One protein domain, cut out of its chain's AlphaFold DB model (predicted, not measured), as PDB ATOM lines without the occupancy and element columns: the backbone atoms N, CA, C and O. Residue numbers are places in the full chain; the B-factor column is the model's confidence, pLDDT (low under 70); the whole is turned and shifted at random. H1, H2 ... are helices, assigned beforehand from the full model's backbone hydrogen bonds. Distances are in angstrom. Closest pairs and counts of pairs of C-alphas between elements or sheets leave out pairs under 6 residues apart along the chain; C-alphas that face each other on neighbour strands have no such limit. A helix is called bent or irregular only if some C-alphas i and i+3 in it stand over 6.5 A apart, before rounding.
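AT A GLANCE: This is residues 16 to 46 and 82 to 191 of the 215 residues of the protein "Inner membrane protein YihY" of Geomicrobium sp. JCM 19055 (UniProt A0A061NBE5). Two pairs of antiparallel helices make a loose V: H1 beside H2, and H3a beside H4 along the longest axis, joined where H2 crosses H3a. Residues 16 to 26 stick out. The printed part, 141 residues with four named helices, is all helix; its radius of gyration of the C-alphas is 18.7 A, its spans 58 by 40 by 29 A.

HOW THE PARTS SIT: Residues 34 to 41 of H1, residues 17 to 44, touch H2, residues 82 to 110, at a shallow tilt of 27 degrees, opposite ways; closest C-alphas, Pro 34 and Thr 92, 5.6 A. H3, residues 118 to 157, by its hydrogen bonds one helix, is bent, C-alphas 144 and 147 being 6.7 A apart: H3a is residues 118 to 144, H3b 147 to 157. Residues 96 to 104 of H2 touch H3a at a steep tilt of 64 degrees; closest C-alphas, Ser 100 and Gly 125, 5.0 A. H3a touches H4, residues 161 to 189, at a shallow tilt of 14 degrees, opposite ways; closest C-alphas, Ser 139 and Ser 175, 4.6 A. O i to N i+4 pairs are within hydrogen-bond range throughout H3b, and 22 of 24 in H1, 23 of 25 in H2 and H4, 21 of 23 in H3a.

IN THESE COORDINATES: H1, 39.9 A, begins at C-alpha 17 (219.056, 287.234, 172.719). H2 measures 42.4 A, H3a 38.7 A, H3b 15.3 A. H4, 42.1 A, only just irregular with C-alphas 162 and 165 6.9 A apart, ends at C-alpha 189 (218.028, 295.849, 192.528).

THE WHOLE: Residues 47 to 81 are not printed; C-alphas 46 and 82 are 14.4 A apart. Low confidence, pLDDT under 70, includes residues 23 to 46.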
ATOM      1  N   ARG A  16     222.793 286.605 170.827       69.00
ATOM      2  CA  ARG A  16     221.948 285.403 170.986       69.00
ATOM      3  C   ARG A  16     220.750 285.644 171.914       69.00
ATOM      4  O   ARG A  16     220.357 284.776 172.691       69.00
ATOM      5  N   LEU A  17     220.161 286.838 171.842       70.00
ATOM      6  CA  LEU A  17     219.056 287.234 172.719       70.00
ATOM      7  C   LEU A  17     217.842 286.305 172.564       70.00
ATOM      8  O   LEU A  17     217.145 286.052 173.541       70.00
ATOM      9  N   PHE A  18     217.646 285.730 171.374       74.31
ATOM     10  CA  PHE A  18     216.633 284.703 171.131       74.31
ATOM     11  C   PHE A  18     216.931 283.378 171.840       74.31
ATOM     12  O   PHE A  18     216.011 282.798 172.409       74.31
ATOM     13  N   ASP A  19     218.192 282.932 171.884       72.44
ATOM     14  CA  ASP A  19     218.578 281.713 172.614       72.44
ATOM     15  C   ASP A  19     218.328 281.900 174.118       72.44
ATOM     16  O   ASP A  19     217.794 281.015 174.786       72.44
ATOM     17  N   VAL A  20     218.664 283.080 174.651       63.62
ATOM     18  CA  VAL A  20     218.409 283.431 176.055       63.62
ATOM     19  C   VAL A  20     216.907 283.530 176.326       63.62
ATOM     20  O   VAL A  20     216.439 282.996 177.328       63.62
ATOM     21  N   ALA A  21     216.129 284.153 175.438       66.25
ATOM     22  CA  ALA A  21     214.674 284.227 175.567       66.25
ATOM     23  C   ALA A  21     214.022 282.836 175.526       66.25
ATOM     24  O   ALA A  21     213.150 282.547 176.343       66.25
ATOM     25  N   ALA A  22     214.486 281.951 174.640       70.19
ATOM     26  CA  ALA A  22     214.032 280.566 174.562       70.19
ATOM     27  C   ALA A  22     214.392 279.773 175.828       70.19
ATOM     28  O   ALA A  22     213.549 279.054 176.359       70.19
ATOM     29  N   GLN A  23     215.605 279.947 176.365       59.78
ATOM     30  CA  GLN A  23     216.001 279.355 177.648       59.78
ATOM     31  C   GLN A  23     215.123 279.856 178.798       59.78
ATOM     32  O   GLN A  23     214.662 279.055 179.605       59.78
ATOM     33  N   MET A  24     214.852 281.161 178.864       54.09
ATOM     34  CA  MET A  24     213.965 281.735 179.880       54.09
ATOM     35  C   MET A  24     212.538 281.194 179.752       54.09
ATOM     36  O   MET A  24     211.957 280.794 180.756       54.09
ATOM     37  N   ALA A  25     211.991 281.112 178.536       66.38
ATOM     38  CA  ALA A  25     210.674 280.532 178.287       66.38
ATOM     39  C   ALA A  25     210.612 279.053 178.697       66.38
ATOM     40  O   ALA A  25     209.653 278.638 179.344       66.38
ATOM     41  N   TYR A  26     211.655 278.272 178.398       68.31
ATOM     42  CA  TYR A  26     211.768 276.881 178.833       68.31
ATOM     43  C   TYR A  26     211.808 276.759 180.361       68.31
ATOM     44  O   TYR A  26     211.079 275.955 180.936       68.31
ATOM     45  N   TYR A  27     212.599 277.591 181.044       55.09
ATOM     46  CA  TYR A  27     212.630 277.602 182.506       55.09
ATOM     47  C   TYR A  27     211.300 278.051 183.120       55.09
ATOM     48  O   TYR A  27     210.896 277.481 184.131       55.09
ATOM     49  N   PHE A  28     210.584 279.003 182.513       61.47
ATOM     50  CA  PHE A  28     209.239 279.378 182.958       61.47
ATOM     51  C   PHE A  28     208.225 278.257 182.759       61.47
ATOM     52  O   PHE A  28     207.438 277.991 183.663       61.47
ATOM     53  N   LEU A  29     208.278 277.560 181.623       68.50
ATOM     54  CA  LEU A  29     207.427 276.403 181.365       68.50
ATOM     55  C   LEU A  29     207.683 275.288 182.387       68.50
ATOM     56  O   LEU A  29     206.743 274.721 182.930       68.50
ATOM     57  N   LEU A  30     208.947 275.006 182.710       56.69
ATOM     58  CA  LEU A  30     209.286 274.040 183.756       56.69
ATOM     59  C   LEU A  30     208.847 274.502 185.153       56.69
ATOM     60  O   LEU A  30     208.434 273.674 185.959       56.69
ATOM     61  N   ALA A  31     208.909 275.806 185.440       57.44
ATOM     62  CA  ALA A  31     208.458 276.389 186.705       57.44
ATOM     63  C   ALA A  31     206.924 276.456 186.842       57.44
ATOM     64  O   ALA A  31     206.422 276.632 187.953       57.44
ATOM     65  N   PHE A  32     206.177 276.263 185.750       65.62
ATOM     66  CA  PHE A  32     204.716 276.261 185.747       65.62
ATOM     67  C   PHE A  32     204.126 275.128 186.596       65.62
ATOM     68  O   PHE A  32     203.227 275.368 187.395       65.62
ATOM     69  N   PHE A  33     204.657 273.905 186.487       61.53
ATOM     70  CA  PHE A  33     204.152 272.771 187.272       61.53
ATOM     71  C   PHE A  33     204.355 272.959 188.788       61.53
ATOM     72  O   PHE A  33     203.384 272.827 189.533       61.53
ATOM     73  N   PRO A  34     205.557 273.336 189.269       56.06
ATOM     74  CA  PRO A  34     205.756 273.734 190.661       56.06
ATOM     75  C   PRO A  34     204.809 274.854 191.124       56.06
ATOM     76  O   PRO A  34     204.265 274.789 192.226       56.06
ATOM     77  N   LEU A  35     204.575 275.870 190.287       63.28
ATOM     78  CA  LEU A  35     203.666 276.976 190.601       63.28
ATOM     79  C   LEU A  35     202.219 276.499 190.775       63.28
ATOM     80  O   LEU A  35     201.564 276.899 191.736       63.28
ATOM     81  N   LEU A  36     201.734 275.630 189.882       62.78
ATOM     82  CA  LEU A  36     200.405 275.030 190.002       62.78
ATOM     83  C   LEU A  36     200.251 274.318 191.343       62.78
ATOM     84  O   LEU A  36     199.270 274.543 192.041       62.78
ATOM     85  N   ILE A  37     201.251 273.537 191.755       59.91
ATOM     86  CA  ILE A  37     201.231 272.847 193.050       59.91
ATOM     87  C   ILE A  37     201.097 273.848 194.205       59.91
ATOM     88  O   ILE A  37     200.299 273.624 195.113       59.91
ATOM     89  N   VAL A  38     201.825 274.969 194.180       59.41
ATOM     90  CA  VAL A  38     201.725 276.011 195.219       59.41
ATOM     91  C   VAL A  38     200.329 276.639 195.257       59.41
ATOM     92  O   VAL A  38     199.774 276.813 196.338       59.41
ATOM     93  N   ILE A  39     199.743 276.951 194.098       61.94
ATOM     94  CA  ILE A  39     198.383 277.506 194.010       61.94
ATOM     95  C   ILE A  39     197.373 276.522 194.605       61.94
ATOM     96  O   ILE A  39     196.564 276.903 195.445       61.94
ATOM     97  N   LEU A  40     197.469 275.246 194.233       65.00
ATOM     98  CA  LEU A  40     196.600 274.186 194.743       65.00
ATOM     99  C   LEU A  40     196.758 273.995 196.261       65.00
ATOM    100  O   LEU A  40     195.766 273.800 196.959       65.00
ATOM    101  N   ASN A  41     197.975 274.146 196.795       59.41
ATOM    102  CA  ASN A  41     198.217 274.155 198.241       59.41
ATOM    103  C   ASN A  41     197.526 275.336 198.931       59.41
ATOM    104  O   ASN A  41     196.840 275.136 199.929       59.41
ATOM    105  N   ILE A  42     197.678 276.557 198.412       55.88
ATOM    106  CA  ILE A  42     197.025 277.748 198.981       55.88
ATOM    107  C   ILE A  42     195.508 277.557 199.001       55.88
ATOM    108  O   ILE A  42     194.867 277.849 200.005       55.88
ATOM    109  N   ILE A  43     194.952 277.013 197.919       61.66
ATOM    110  CA  ILE A  43     193.530 276.705 197.793       61.66
ATOM    111  C   ILE A  43     193.076 275.695 198.859       61.66
ATOM    112  O   ILE A  43     192.033 275.898 199.471       61.66
ATOM    113  N   SER A  44     193.872 274.659 199.146       60.38
ATOM    114  CA  SER A  44     193.538 273.646 200.163       60.38
ATOM    115  C   SER A  44     193.479 274.172 201.607       60.38
ATOM    116  O   SER A  44     192.892 273.522 202.467       60.38
ATOM    117  N   PHE A  45     194.061 275.346 201.892       58.91
ATOM    118  CA  PHE A  45     193.930 276.002 203.200       58.91
ATOM    119  C   PHE A  45     192.585 276.708 203.388       58.91
ATOM    120  O   PHE A  45     192.226 277.029 204.525       58.91
ATOM    121  N   PHE A  46     191.845 276.974 202.310       62.56
ATOM    122  CA  PHE A  46     190.501 277.516 202.431       62.56
ATOM    123  C   PHE A  46     189.518 276.377 202.740       62.56
ATOM    124  O   PHE A  46     189.585 275.325 202.107       62.56
ATOM    125  N   VAL A  82     198.873 264.854 202.460       53.59
ATOM    126  CA  VAL A  82     199.357 266.115 203.048       53.59
ATOM    127  C   VAL A  82     200.896 266.151 203.071       53.59
ATOM    128  O   VAL A  82     201.505 267.188 202.813       53.59
ATOM    129  N   ASN A  83     201.553 264.994 203.249       54.06
ATOM    130  CA  ASN A  83     203.014 264.876 203.214       54.06
ATOM    131  C   ASN A  83     203.655 265.140 201.838       54.06
ATOM    132  O   ASN A  83     204.714 265.761 201.779       54.06
ATOM    133  N   VAL A  84     203.057 264.697 200.726       54.69
ATOM    134  CA  VAL A  84     203.671 264.846 199.387       54.69
ATOM    135  C   VAL A  84     203.488 266.275 198.859       54.69
ATOM    136  O   VAL A  84     204.415 266.847 198.272       54.69
ATOM    137  N   LEU A  85     202.339 266.898 199.146       55.06
ATOM    138  CA  LEU A  85     202.076 268.312 198.838       55.06
ATOM    139  C   LEU A  85     203.006 269.262 199.616       55.06
ATOM    140  O   LEU A  85     203.523 270.233 199.060       55.06
ATOM    141  N   SER A  86     203.289 268.944 200.881       60.88
ATOM    142  CA  SER A  86     204.195 269.737 201.722       60.88
ATOM    143  C   SER A  86     205.642 269.685 201.219       60.88
ATOM    144  O   SER A  86     206.308 270.716 201.097       60.88
ATOM    145  N   ILE A  87     206.132 268.491 200.866       62.84
ATOM    146  CA  ILE A  87     207.507 268.296 200.376       62.84
ATOM    147  C   ILE A  87     207.712 268.988 199.025       62.84
ATOM    148  O   ILE A  87     208.726 269.656 198.827       62.84
ATOM    149  N   SER A  88     206.754 268.865 198.106       61.12
ATOM    150  CA  SER A  88     206.824 269.509 196.787       61.12
ATOM    151  C   SER A  88     206.757 271.035 196.877       61.12
ATOM    152  O   SER A  88     207.496 271.713 196.163       61.12
ATOM    153  N   THR A  89     205.970 271.591 197.801       64.56
ATOM    154  CA  THR A  89     205.942 273.038 198.075       64.56
ATOM    155  C   THR A  89     207.292 273.534 198.581       64.56
ATOM    156  O   THR A  89     207.851 274.486 198.032       64.56
ATOM    157  N   ILE A  90     207.872 272.857 199.575       67.81
ATOM    158  CA  ILE A  90     209.191 273.213 200.117       67.81
ATOM    159  C   ILE A  90     210.267 273.086 199.034       67.81
ATOM    160  O   ILE A  90     211.079 273.997 198.867       67.81
ATOM    161  N   ALA A  91     210.246 272.005 198.250       66.50
ATOM    162  CA  ALA A  91     211.172 271.799 197.142       66.50
ATOM    163  C   ALA A  91     211.040 272.896 196.075       66.50
ATOM    164  O   ALA A  91     212.046 273.406 195.589       66.50
ATOM    165  N   THR A  92     209.819 273.318 195.754       68.88
ATOM    166  CA  THR A  92     209.543 274.388 194.786       68.88
ATOM    167  C   THR A  92     210.081 275.729 195.256       68.88
ATOM    168  O   THR A  92     210.786 276.413 194.510       68.88
ATOM    169  N   VAL A  93     209.786 276.106 196.502       68.50
ATOM    170  CA  VAL A  93     210.284 277.351 197.099       68.50
ATOM    171  C   VAL A  93     211.811 277.331 197.141       68.50
ATOM    172  O   VAL A  93     212.455 278.302 196.741       68.50
ATOM    173  N   TRP A  94     212.398 276.199 197.532       73.06
ATOM    174  CA  TRP A  94     213.844 276.007 197.569       73.06
ATOM    175  C   TRP A  94     214.495 276.135 196.187       73.06
ATOM    176  O   TRP A  94     215.472 276.868 196.025       73.06
ATOM    177  N   LEU A  95     213.939 275.474 195.168       69.88
ATOM    178  CA  LEU A  95     214.432 275.532 193.790       69.88
ATOM    179  C   LEU A  95     214.288 276.934 193.192       69.88
ATOM    180  O   LEU A  95     215.216 277.417 192.545       69.88
ATOM    181  N   THR A  96     213.172 277.614 193.454       68.00
ATOM    182  CA  THR A  96     212.934 278.998 193.015       68.00
ATOM    183  C   THR A  96     213.966 279.943 193.631       68.00
ATOM    184  O   THR A  96     214.562 280.777 192.943       68.00
ATOM    185  N   PHE A  97     214.256 279.761 194.921       72.25
ATOM    186  CA  PHE A  97     215.283 280.517 195.622       72.25
ATOM    187  C   PHE A  97     216.688 280.250 195.062       72.25
ATOM    188  O   PHE A  97     217.423 281.198 194.777       72.25
ATOM    189  N   LEU A  98     217.040 278.990 194.788       70.69
ATOM    190  CA  LEU A  98     218.289 278.631 194.103       70.69
ATOM    191  C   LEU A  98     218.375 279.225 192.686       70.69
ATOM    192  O   LEU A  98     219.447 279.670 192.266       70.69
ATOM    193  N   GLY A  99     217.262 279.268 191.952       69.94
ATOM    194  CA  GLY A  99     217.171 279.866 190.620       69.94
ATOM    195  C   GLY A  99     217.497 281.360 190.628       69.94
ATOM    196  O   GLY A  99     218.240 281.840 189.767       69.94
ATOM    197  N   SER A 100     217.060 282.087 191.660       77.12
ATOM    198  CA  SER A 100     217.377 283.514 191.820       77.12
ATOM    199  C   SER A 100     218.890 283.780 191.857       77.12
ATOM    200  O   SER A 100     219.376 284.762 191.296       77.12
ATOM    201  N   PHE A 101     219.679 282.859 192.421       77.31
ATOM    202  CA  PHE A 101     221.137 282.973 192.472       77.31
ATOM    203  C   PHE A 101     221.777 282.864 191.088       77.31
ATOM    204  O   PHE A 101     222.771 283.542 190.818       77.31
ATOM    205  N   ALA A 102     221.224 282.032 190.202       74.06
ATOM    206  CA  ALA A 102     221.672 281.945 188.816       74.06
ATOM    207  C   ALA A 102     221.412 283.257 188.068       74.06
ATOM    208  O   ALA A 102     222.330 283.759 187.420       74.06
ATOM    209  N   VAL A 103     220.230 283.857 188.244       73.69
ATOM    210  CA  VAL A 103     219.889 285.168 187.663       73.69
ATOM    211  C   VAL A 103     220.854 286.247 188.158       73.69
ATOM    212  O   VAL A 103     221.462 286.951 187.355       73.69
ATOM    213  N   ILE A 104     221.082 286.328 189.472       76.00
ATOM    214  CA  ILE A 104     221.997 287.311 190.071       76.00
ATOM    215  C   ILE A 104     223.427 287.146 189.531       76.00
ATOM    216  O   ILE A 104     224.104 288.137 189.247       76.00
ATOM    217  N   ARG A 105     223.910 285.907 189.367       74.12
ATOM    218  CA  ARG A 105     225.233 285.640 188.777       74.12
ATOM    219  C   ARG A 105     225.286 286.005 187.295       74.12
ATOM    220  O   ARG A 105     226.268 286.612 186.879       74.12
ATOM    221  N   ALA A 106     224.257 285.668 186.521       70.81
ATOM    222  CA  ALA A 106     224.180 285.975 185.096       70.81
ATOM    223  C   ALA A 106     224.192 287.489 184.849       70.81
ATOM    224  O   ALA A 106     224.981 287.970 184.039       70.81
ATOM    225  N   VAL A 107     223.402 288.245 185.617       70.06
ATOM    226  CA  VAL A 107     223.364 289.711 185.543       70.06
ATOM    227  C   VAL A 107     224.713 290.312 185.938       70.06
ATOM    228  O   VAL A 107     225.265 291.107 185.183       70.06
ATOM    229  N   ASN A 108     225.309 289.905 187.066       71.88
ATOM    230  CA  ASN A 108     226.633 290.418 187.444       71.88
ATOM    231  C   ASN A 108     227.708 290.082 186.402       71.88
ATOM    232  O   ASN A 108     228.539 290.933 186.107       71.88
ATOM    233  N   LYS A 109     227.654 288.897 185.783       71.88
ATOM    234  CA  LYS A 109     228.564 288.515 184.696       71.88
ATOM    235  C   LYS A 109     228.375 289.385 183.451       71.88
ATOM    236  O   LYS A 109     229.367 289.820 182.876       71.88
ATOM    237  N   ALA A 110     227.133 289.672 183.059       69.62
ATOM    238  CA  ALA A 110     226.830 290.553 181.929       69.62
ATOM    239  C   ALA A 110     227.368 291.977 182.149       69.62
ATOM    240  O   ALA A 110     227.903 292.588 181.226       69.62
ATOM    241  N   TYR A 111     227.308 292.466 183.389       66.00
ATOM    242  CA  TYR A 111     227.863 293.760 183.792       66.00
ATOM    243  C   TYR A 111     229.352 293.720 184.184       66.00
ATOM    244  O   TYR A 111     229.870 294.724 184.666       66.00
ATOM    245  N   GLN A 112     230.044 292.587 183.997       74.50
ATOM    246  CA  GLN A 112     231.456 292.390 184.375       74.50
ATOM    247  C   GLN A 112     231.755 292.747 185.844       74.50
ATOM    248  O   GLN A 112     232.838 293.215 186.198       74.50
ATOM    249  N   LEU A 113     230.773 292.533 186.720       73.81
ATOM    250  CA  LEU A 113     230.878 292.776 188.149       73.81
ATOM    251  C   LEU A 113     231.463 291.544 188.858       73.81
ATOM    252  O   LEU A 113     231.222 290.410 188.432       73.81
ATOM    253  N   PRO A 114     232.210 291.741 189.962       74.88
ATOM    254  CA  PRO A 114     232.762 290.643 190.743       74.88
ATOM    255  C   PRO A 114     231.662 289.736 191.307       74.88
ATOM    256  O   PRO A 114     230.506 290.142 191.462       74.88
ATOM    257  N   HIS A 115     232.039 288.499 191.645       75.69
ATOM    258  CA  HIS A 115     231.109 287.532 192.216       75.69
ATOM    259  C   HIS A 115     230.432 288.099 193.480       75.69
ATOM    260  O   HIS A 115     231.117 288.536 194.407       75.69
ATOM    261  N   PRO A 116     229.088 288.112 193.534       78.31
ATOM    262  CA  PRO A 116     228.362 288.654 194.673       78.31
ATOM    263  C   PRO A 116     228.538 287.761 195.905       78.31
ATOM    264  O   PRO A 116     228.605 286.538 195.803       78.31
ATOM    265  N   SER A 117     228.580 288.378 197.088       85.00
ATOM    266  CA  SER A 117     228.641 287.640 198.351       85.00
ATOM    267  C   SER A 117     227.343 286.873 198.615       85.00
ATOM    268  O   SER A 117     226.256 287.323 198.242       85.00
ATOM    269  N   LEU A 118     227.435 285.744 199.329       81.38
ATOM    270  CA  LEU A 118     226.274 284.903 199.648       81.38
ATOM    271  C   LEU A 118     225.161 285.686 200.369       81.38
ATOM    272  O   LEU A 118     223.995 285.561 200.015       81.38
ATOM    273  N   LYS A 119     225.522 286.569 201.314       81.75
ATOM    274  CA  LYS A 119     224.566 287.438 202.029       81.75
ATOM    275  C   LYS A 119     223.767 288.330 201.075       81.75
ATOM    276  O   LYS A 119     222.563 288.502 201.244       81.75
ATOM    277  N   ARG A 120     224.427 288.876 200.051       80.12
ATOM    278  CA  ARG A 120     223.771 289.699 199.033       80.12
ATOM    279  C   ARG A 120     222.883 288.862 198.126       80.12
ATOM    280  O   ARG A 120     221.780 289.293 197.812       80.12
ATOM    281  N   MET A 121     223.364 287.693 197.709       78.81
ATOM    282  CA  MET A 121     222.587 286.779 196.876       78.81
ATOM    283  C   MET A 121     221.297 286.362 197.575       78.81
ATOM    284  O   MET A 121     220.250 286.406 196.949       78.81
ATOM    285  N   VAL A 122     221.357 286.057 198.874       81.19
ATOM    286  CA  VAL A 122     220.179 285.764 199.700       81.19
ATOM    287  C   VAL A 122     219.229 286.963 199.753       81.19
ATOM    288  O   VAL A 122     218.061 286.810 199.429       81.19
ATOM    289  N   GLY A 123     219.714 288.166 200.085       82.56
ATOM    290  CA  GLY A 123     218.850 289.350 200.200       82.56
ATOM    291  C   GLY A 123     218.175 289.755 198.883       82.56
ATOM    292  O   GLY A 123     216.960 289.925 198.827       82.56
ATOM    293  N   VAL A 124     218.956 289.871 197.804       81.00
ATOM    294  CA  VAL A 124     218.442 290.217 196.467       81.00
ATOM    295  C   VAL A 124     217.589 289.081 195.900       81.00
ATOM    296  O   VAL A 124     216.566 289.343 195.273       81.00
ATOM    297  N   GLY A 125     217.983 287.832 196.149       77.50
ATOM    298  CA  GLY A 125     217.254 286.639 195.731       77.50
ATOM    299  C   GLY A 125     215.871 286.569 196.362       77.50
ATOM    300  O   GLY A 125     214.895 286.389 195.643       77.50
ATOM    301  N   SER A 126     215.755 286.820 197.670       77.62
ATOM    302  CA  SER A 126     214.459 286.876 198.356       77.62
ATOM    303  C   SER A 126     213.545 287.948 197.766       77.62
ATOM    304  O   SER A 126     212.387 287.664 197.479       77.62
ATOM    305  N   ILE A 127     214.062 289.161 197.530       82.38
ATOM    306  CA  ILE A 127     213.281 290.254 196.926       82.38
ATOM    307  C   ILE A 127     212.807 289.865 195.523       82.38
ATOM    308  O   ILE A 127     211.643 290.080 195.195       82.38
ATOM    309  N   LEU A 128     213.686 289.269 194.713       78.31
ATOM    310  CA  LEU A 128     213.355 288.777 193.376       78.31
ATOM    311  C   LEU A 128     212.236 287.738 193.415       78.31
ATOM    312  O   LEU A 128     211.253 287.883 192.696       78.31
ATOM    313  N   VAL A 129     212.374 286.713 194.257       78.12
ATOM    314  CA  VAL A 129     211.395 285.626 194.361       78.12
ATOM    315  C   VAL A 129     210.050 286.154 194.847       78.12
ATOM    316  O   VAL A 129     209.037 285.868 194.218       78.12
ATOM    317  N   VAL A 130     210.027 286.970 195.903       81.69
ATOM    318  CA  VAL A 130     208.785 287.557 196.431       81.69
ATOM    319  C   VAL A 130     208.116 288.448 195.389       81.69
ATOM    320  O   VAL A 130     206.918 288.316 195.158       81.69
ATOM    321  N   SER A 131     208.878 289.316 194.720       80.38
ATOM    322  CA  SER A 131     208.342 290.190 193.669       80.38
ATOM    323  C   SER A 131     207.759 289.371 192.520       80.38
ATOM    324  O   SER A 131     206.646 289.636 192.078       80.38
ATOM    325  N   PHE A 132     208.476 288.338 192.073       78.31
ATOM    326  CA  PHE A 132     208.046 287.478 190.977       78.31
ATOM    327  C   PHE A 132     206.788 286.673 191.326       78.31
ATOM    328  O   PHE A 132     205.836 286.670 190.551       78.31
ATOM    329  N   LEU A 133     206.742 286.062 192.513       79.38
ATOM    330  CA  LEU A 133     205.551 285.366 193.009       79.38
ATOM    331  C   LEU A 133     204.360 286.316 193.157       79.38
ATOM    332  O   LEU A 133     203.251 285.969 192.762       79.38
ATOM    333  N   THR A 134     204.585 287.530 193.663       79.62
ATOM    334  CA  THR A 134     203.530 288.542 193.806       79.62
ATOM    335  C   THR A 134     202.983 288.945 192.442       79.62
ATOM    336  O   THR A 134     201.771 288.983 192.256       79.62
ATOM    337  N   ALA A 135     203.854 289.191 191.460       80.88
ATOM    338  CA  ALA A 135     203.402 289.512 190.113       80.88
ATOM    339  C   ALA A 135     202.673 288.363 189.438       80.88
ATOM    340  O   ALA A 135     201.675 288.617 188.776       80.88
ATOM    341  N   LEU A 136     203.122 287.124 189.625       78.31
ATOM    342  CA  LEU A 136     202.404 285.956 189.127       78.31
ATOM    343  C   LEU A 136     201.005 285.863 189.736       78.31
ATOM    344  O   LEU A 136     200.032 285.746 188.996       78.31
ATOM    345  N   LEU A 137     200.893 285.964 191.063       80.25
ATOM    346  CA  LEU A 137     199.605 285.898 191.752       80.25
ATOM    347  C   LEU A 137     198.672 287.018 191.295       80.25
ATOM    348  O   LEU A 137     197.537 286.744 190.926       80.25
ATOM    349  N   VAL A 138     199.138 288.267 191.250       81.44
ATOM    350  CA  VAL A 138     198.303 289.393 190.809       81.44
ATOM    351  C   VAL A 138     197.964 289.280 189.321       81.44
ATOM    352  O   VAL A 138     196.818 289.483 188.939       81.44
ATOM    353  N   SER A 139     198.915 288.906 188.466       77.25
ATOM    354  CA  SER A 139     198.672 288.741 187.030       77.25
ATOM    355  C   SER A 139     197.661 287.641 186.724       77.25
ATOM    356  O   SER A 139     196.979 287.743 185.709       77.25
ATOM    357  N   LEU A 140     197.597 286.589 187.541       75.88
ATOM    358  CA  LEU A 140     196.724 285.445 187.299       75.88
ATOM    359  C   LEU A 140     195.368 285.606 187.990       75.88
ATOM    360  O   LEU A 140     194.331 285.389 187.375       75.88
ATOM    361  N   LEU A 141     195.373 286.009 189.259       76.81
ATOM    362  CA  LEU A 141     194.166 286.078 190.077       76.81
ATOM    363  C   LEU A 141     193.384 287.367 189.829       76.81
ATOM    364  O   LEU A 141     192.161 287.336 189.810       76.81
ATOM    365  N   PHE A 142     194.048 288.505 189.619       78.75
ATOM    366  CA  PHE A 142     193.351 289.790 189.521       78.75
ATOM    367  C   PHE A 142     192.443 289.919 188.285       78.75
ATOM    368  O   PHE A 142     191.356 290.471 188.430       78.75
ATOM    369  N   PRO A 143     192.784 289.388 187.093       78.12
ATOM    370  CA  PRO A 143     191.842 289.353 185.974       78.12
ATOM    371  C   PRO A 143     190.590 288.517 186.262       78.12
ATOM    372  O   PRO A 143     189.504 288.909 185.853       78.12
ATOM    373  N   ILE A 144     190.742 287.409 186.991       76.00
ATOM    374  CA  ILE A 144     189.665 286.456 187.297       76.00
ATOM    375  C   ILE A 144     188.771 287.006 188.419       76.00
ATOM    376  O   ILE A 144     187.570 287.181 188.258       76.00
ATOM    377  N   PHE A 145     189.368 287.363 189.554       75.81
ATOM    378  CA  PHE A 145     188.655 287.844 190.740       75.81
ATOM    379  C   PHE A 145     188.331 289.340 190.702       75.81
ATOM    380  O   PHE A 145     187.539 289.827 191.506       75.81
ATOM    381  N   GLY A 146     188.921 290.100 189.782       77.50
ATOM    382  CA  GLY A 146     188.712 291.543 189.702       77.50
ATOM    383  C   GLY A 146     187.307 291.940 189.250       77.50
ATOM    384  O   GLY A 146     186.910 293.074 189.499       77.50
ATOM    385  N   GLU A 147     186.550 291.038 188.613       79.44
ATOM    386  CA  GLU A 147     185.142 291.294 188.257       79.44
ATOM    387  C   GLU A 147     184.243 291.358 189.488       79.44
ATOM    388  O   GLU A 147     183.716 292.440 189.749       79.44
ATOM    389  N   PRO A 148     184.142 290.288 190.309       77.44
ATOM    390  CA  PRO A 148     183.289 290.321 191.494       77.44
ATOM    391  C   PRO A 148     183.721 291.402 192.495       77.44
ATOM    392  O   PRO A 148     182.879 292.015 193.147       77.44
ATOM    393  N   ILE A 149     185.023 291.709 192.581       79.75
ATOM    394  CA  ILE A 149     185.521 292.836 193.387       79.75
ATOM    395  C   ILE A 149     184.990 294.176 192.853       79.75
ATOM    396  O   ILE A 149     184.557 295.021 193.633       79.75
ATOM    397  N   GLY A 150     185.012 294.378 191.534       78.75
ATOM    398  CA  GLY A 150     184.487 295.587 190.898       78.75
ATOM    399  C   GLY A 150     182.987 295.752 191.106       78.75
ATOM    400  O   GLY A 150     182.536 296.824 191.497       78.75
ATOM    401  N   GLU A 151     182.219 294.683 190.915       78.94
ATOM    402  CA  GLU A 151     180.767 294.679 191.124       78.94
ATOM    403  C   GLU A 151     180.387 294.981 192.578       78.94
ATOM    404  O   GLU A 151     179.466 295.763 192.835       78.94
ATOM    405  N   PHE A 152     181.133 294.438 193.543       80.88
ATOM    406  CA  PHE A 152     180.951 294.756 194.958       80.88
ATOM    407  C   PHE A 152     181.211 296.243 195.252       80.88
ATOM    408  O   PHE A 152     180.442 296.893 195.961       80.88
ATOM    409  N   ILE A 153     182.267 296.816 194.669       81.12
ATOM    410  CA  ILE A 153     182.593 298.240 194.826       81.12
ATOM    411  C   ILE A 153     181.516 299.119 194.174       81.12
ATOM    412  O   ILE A 153     181.063 300.083 194.791       81.12
ATOM    413  N   PHE A 154     181.071 298.787 192.958       83.12
ATOM    414  CA  PHE A 154     180.070 299.569 192.227       83.12
ATOM    415  C   PHE A 154     178.692 299.529 192.878       83.12
ATOM    416  O   PHE A 154     178.043 300.572 192.972       83.12
ATOM    417  N   SER A 155     178.278 298.372 193.396       79.00
ATOM    418  CA  SER A 155     177.024 298.238 194.144       79.00
ATOM    419  C   SER A 155     177.051 298.984 195.481       79.00
ATOM    420  O   SER A 155     176.058 299.608 195.845       79.00
ATOM    421  N   THR A 156     178.190 298.997 196.184       80.81
ATOM    422  CA  THR A 156     178.326 299.689 197.481       80.81
ATOM    423  C   THR A 156     178.419 301.210 197.331       80.81
ATOM    424  O   THR A 156     177.877 301.951 198.149       80.81
ATOM    425  N   LEU A 157     179.105 301.694 196.290       80.06
ATOM    426  CA  LEU A 157     179.310 303.126 196.040       80.06
ATOM    427  C   LEU A 157     178.236 303.753 195.134       80.06
ATOM    428  O   LEU A 157     178.298 304.954 194.877       80.06
ATOM    429  N   GLY A 158     177.263 302.970 194.652       75.06
ATOM    430  CA  GLY A 158     176.175 303.453 193.791       75.06
ATOM    431  C   GLY A 158     176.655 303.973 192.433       75.06
ATOM    432  O   GLY A 158     176.089 304.918 191.892       75.06
ATOM    433  N   VAL A 159     177.737 303.400 191.907       75.81
ATOM    434  CA  VAL A 159     178.388 303.857 190.675       75.81
ATOM    435  C   VAL A 159     177.618 303.343 189.457       75.81
ATOM    436  O   VAL A 159     177.235 302.176 189.400       75.81
ATOM    437  N   GLU A 160     177.398 304.211 188.469       73.31
ATOM    438  CA  GLU A 160     176.622 303.879 187.272       73.31
ATOM    439  C   GLU A 160     177.295 302.811 186.386       73.31
ATOM    440  O   GLU A 160     178.514 302.778 186.201       73.31
ATOM    441  N   SER A 161     176.470 301.964 185.764       69.00
ATOM    442  CA  SER A 161     176.879 300.789 184.978       69.00
ATOM    443  C   SER A 161     177.749 301.093 183.752       69.00
ATOM    444  O   SER A 161     178.434 300.200 183.252       69.00
ATOM    445  N   TRP A 162     177.793 302.343 183.279       74.88
ATOM    446  CA  TRP A 162     178.658 302.743 182.163       74.88
ATOM    447  C   TRP A 162     180.157 302.704 182.509       74.88
ATOM    448  O   TRP A 162     180.991 302.692 181.603       74.88
ATOM    449  N   LEU A 163     180.519 302.632 183.796       77.44
ATOM    450  CA  LEU A 163     181.906 302.511 184.263       77.44
ATOM    451  C   LEU A 163     182.441 301.067 184.253       77.44
ATOM    452  O   LEU A 163     183.652 300.870 184.357       77.44
ATOM    453  N   ALA A 164     181.591 300.055 184.052       76.88
ATOM    454  CA  ALA A 164     182.006 298.652 183.949       76.88
ATOM    455  C   ALA A 164     183.069 298.380 182.852       76.88
ATOM    456  O   ALA A 164     184.086 297.743 183.145       76.88
ATOM    457  N   PRO A 165     182.941 298.888 181.607       81.31
ATOM    458  CA  PRO A 165     184.000 298.733 180.608       81.31
ATOM    459  C   PRO A 165     185.301 299.452 180.996       81.31
ATOM    460  O   PRO A 165     186.386 298.933 180.731       81.31
ATOM    461  N   PHE A 166     185.220 300.605 181.672       85.31
ATOM    462  CA  PHE A 166     186.402 301.301 182.192       85.31
ATOM    463  C   PHE A 166     187.119 300.464 183.262       85.31
ATOM    464  O   PHE A 166     188.343 300.341 183.235       85.31
ATOM    465  N   TRP A 167     186.365 299.808 184.148       85.19
ATOM    466  CA  TRP A 167     186.909 298.885 185.144       85.19
ATOM    467  C   TRP A 167     187.670 297.720 184.524       85.19
ATOM    468  O   TRP A 167     188.770 297.397 184.970       85.19
ATOM    469  N   SER A 168     187.125 297.123 183.463       82.44
ATOM    470  CA  SER A 168     187.798 296.040 182.745       82.44
ATOM    471  C   SER A 168     189.161 296.497 182.215       82.44
ATOM    472  O   SER A 168     190.171 295.828 182.438       82.44
ATOM    473  N   VAL A 169     189.238 297.691 181.612       86.50
ATOM    474  CA  VAL A 169     190.511 298.272 181.144       86.50
ATOM    475  C   VAL A 169     191.490 298.489 182.299       86.50
ATOM    476  O   VAL A 169     192.666 298.140 182.177       86.50
ATOM    477  N   VAL A 170     191.025 299.020 183.433       86.25
ATOM    478  CA  VAL A 170     191.851 299.214 184.636       86.25
ATOM    479  C   VAL A 170     192.375 297.876 185.163       86.25
ATOM    480  O   VAL A 170     193.568 297.763 185.444       86.25
ATOM    481  N   ARG A 171     191.528 296.843 185.222       84.12
ATOM    482  CA  ARG A 171     191.884 295.490 185.674       84.12
ATOM    483  C   ARG A 171     193.036 294.905 184.860       84.12
ATOM    484  O   ARG A 171     194.054 294.517 185.430       84.12
ATOM    485  N   TRP A 172     192.914 294.913 183.533       83.50
ATOM    486  CA  TRP A 172     193.970 294.433 182.636       83.50
ATOM    487  C   TRP A 172     195.235 295.298 182.706       83.50
ATOM    488  O   TRP A 172     196.351 294.774 182.701       83.50
ATOM    489  N   SER A 173     195.075 296.619 182.837       86.94
ATOM    490  CA  SER A 173     196.201 297.549 182.970       86.94
ATOM    491  C   SER A 173     197.009 297.287 184.239       86.94
ATOM    492  O   SER A 173     198.237 297.303 184.190       86.94
ATOM    493  N   ILE A 174     196.349 296.994 185.364       85.50
ATOM    494  CA  ILE A 174     197.010 296.662 186.632       85.50
ATOM    495  C   ILE A 174     197.867 295.401 186.481       85.50
ATOM    496  O   ILE A 174     199.027 295.412 186.893       85.50
ATOM    497  N   SER A 175     197.360 294.347 185.835       81.94
ATOM    498  CA  SER A 175     198.135 293.120 185.599       81.94
ATOM    499  C   SER A 175     199.409 293.389 184.789       81.94
ATOM    500  O   SER A 175     200.489 292.931 185.166       81.94
ATOM    501  N   VAL A 176     199.320 294.196 183.727       83.69
ATOM    502  CA  VAL A 176     200.486 294.591 182.915       83.69
ATOM    503  C   VAL A 176     201.459 295.463 183.714       83.69
ATOM    504  O   VAL A 176     202.673 295.252 183.667       83.69
ATOM    505  N   LEU A 177     200.944 296.429 184.476       87.38
ATOM    506  CA  LEU A 177     201.754 297.330 185.296       87.38
ATOM    507  C   LEU A 177     202.550 296.575 186.357       87.38
ATOM    508  O   LEU A 177     203.723 296.875 186.563       87.38
ATOM    509  N   VAL A 178     201.950 295.576 186.998       82.69
ATOM    510  CA  VAL A 178     202.619 294.765 188.020       82.69
ATOM    511  C   VAL A 178     203.794 293.985 187.429       82.69
ATOM    512  O   VAL A 178     204.878 293.974 188.018       82.69
ATOM    513  N   ILE A 179     203.632 293.412 186.233       77.25
ATOM    514  CA  ILE A 179     204.744 292.786 185.501       77.25
ATOM    515  C   ILE A 179     205.836 293.827 185.214       77.25
ATOM    516  O   ILE A 179     207.015 293.574 185.466       77.25
ATOM    517  N   GLY A 180     205.452 295.022 184.754       79.69
ATOM    518  CA  GLY A 180     206.374 296.135 184.524       79.69
ATOM    519  C   GLY A 180     207.168 296.528 185.774       79.69
ATOM    520  O   GLY A 180     208.387 296.683 185.707       79.69
ATOM    521  N   ILE A 181     206.511 296.618 186.932       79.88
ATOM    522  CA  ILE A 181     207.148 296.921 188.221       79.88
ATOM    523  C   ILE A 181     208.167 295.840 188.590       79.88
ATOM    524  O   ILE A 181     209.278 296.169 189.003       79.88
ATOM    525  N   VAL A 182     207.845 294.559 188.402       76.12
ATOM    526  CA  VAL A 182     208.796 293.471 188.678       76.12
ATOM    527  C   VAL A 182     210.008 293.530 187.764       76.12
ATOM    528  O   VAL A 182     211.128 293.342 188.237       76.12
ATOM    529  N   LEU A 183     209.823 293.857 186.485       72.19
ATOM    530  CA  LEU A 183     210.941 294.069 185.566       72.19
ATOM    531  C   LEU A 183     211.815 295.251 186.005       72.19
ATOM    532  O   LEU A 183     213.040 295.143 185.977       72.19
ATOM    533  N   ILE A 184     211.217 296.348 186.478       76.75
ATOM    534  CA  ILE A 184     211.951 297.499 187.024       76.75
ATOM    535  C   ILE A 184     212.733 297.100 188.279       76.75
ATOM    536  O   ILE A 184     213.913 297.435 188.395       76.75
ATOM    537  N   ILE A 185     212.116 296.363 189.205       71.75
ATOM    538  CA  ILE A 185     212.767 295.845 190.417       71.75
ATOM    539  C   ILE A 185     213.950 294.953 190.039       71.75
ATOM    540  O   ILE A 185     215.052 295.131 190.563       71.75
ATOM    541  N   LEU A 186     213.747 294.043 189.086       69.06
ATOM    542  CA  LEU A 186     214.789 293.168 188.565       69.06
ATOM    543  C   LEU A 186     215.944 293.991 187.988       69.06
ATOM    544  O   LEU A 186     217.102 293.738 188.304       69.06
ATOM    545  N   TYR A 187     215.658 295.023 187.201       66.44
ATOM    546  CA  TYR A 187     216.704 295.835 186.581       66.44
ATOM    547  C   TYR A 187     217.423 296.766 187.566       66.44
ATOM    548  O   TYR A 187     218.592 297.093 187.377       66.44
ATOM    549  N   THR A 188     216.744 297.185 188.633       68.69
ATOM    550  CA  THR A 188     217.258 298.191 189.573       68.69
ATOM    551  C   THR A 188     218.012 297.565 190.744       68.69
ATOM    552  O   THR A 188     219.025 298.106 191.185       68.69
ATOM    553  N   ILE A 189     217.532 296.435 191.269       69.25
ATOM    554  CA  ILE A 189     218.028 295.849 192.528       69.25
ATOM    555  C   ILE A 189     219.057 294.739 192.279       69.25
ATOM    556  O   ILE A 189     219.955 294.527 193.099       69.25
ATOM    557  N   VAL A 190     218.964 294.038 191.145       64.56
ATOM    558  CA  VAL A 190     219.837 292.894 190.839       64.56
ATOM    559  C   VAL A 190     221.293 293.281 190.541       64.56
ATOM    560  O   VAL A 190     222.188 292.576 191.027       64.56
ATOM    561  N   PRO A 191     221.598 294.367 189.800       62.06
ATOM    562  CA  PRO A 191     222.983 294.747 189.531       62.06
ATOM    563  C   PRO A 191     223.731 295.105 190.820       62.06
ATOM    564  O   PRO A 191     223.250 295.876 191.655       62.06
TER     565      PRO A 191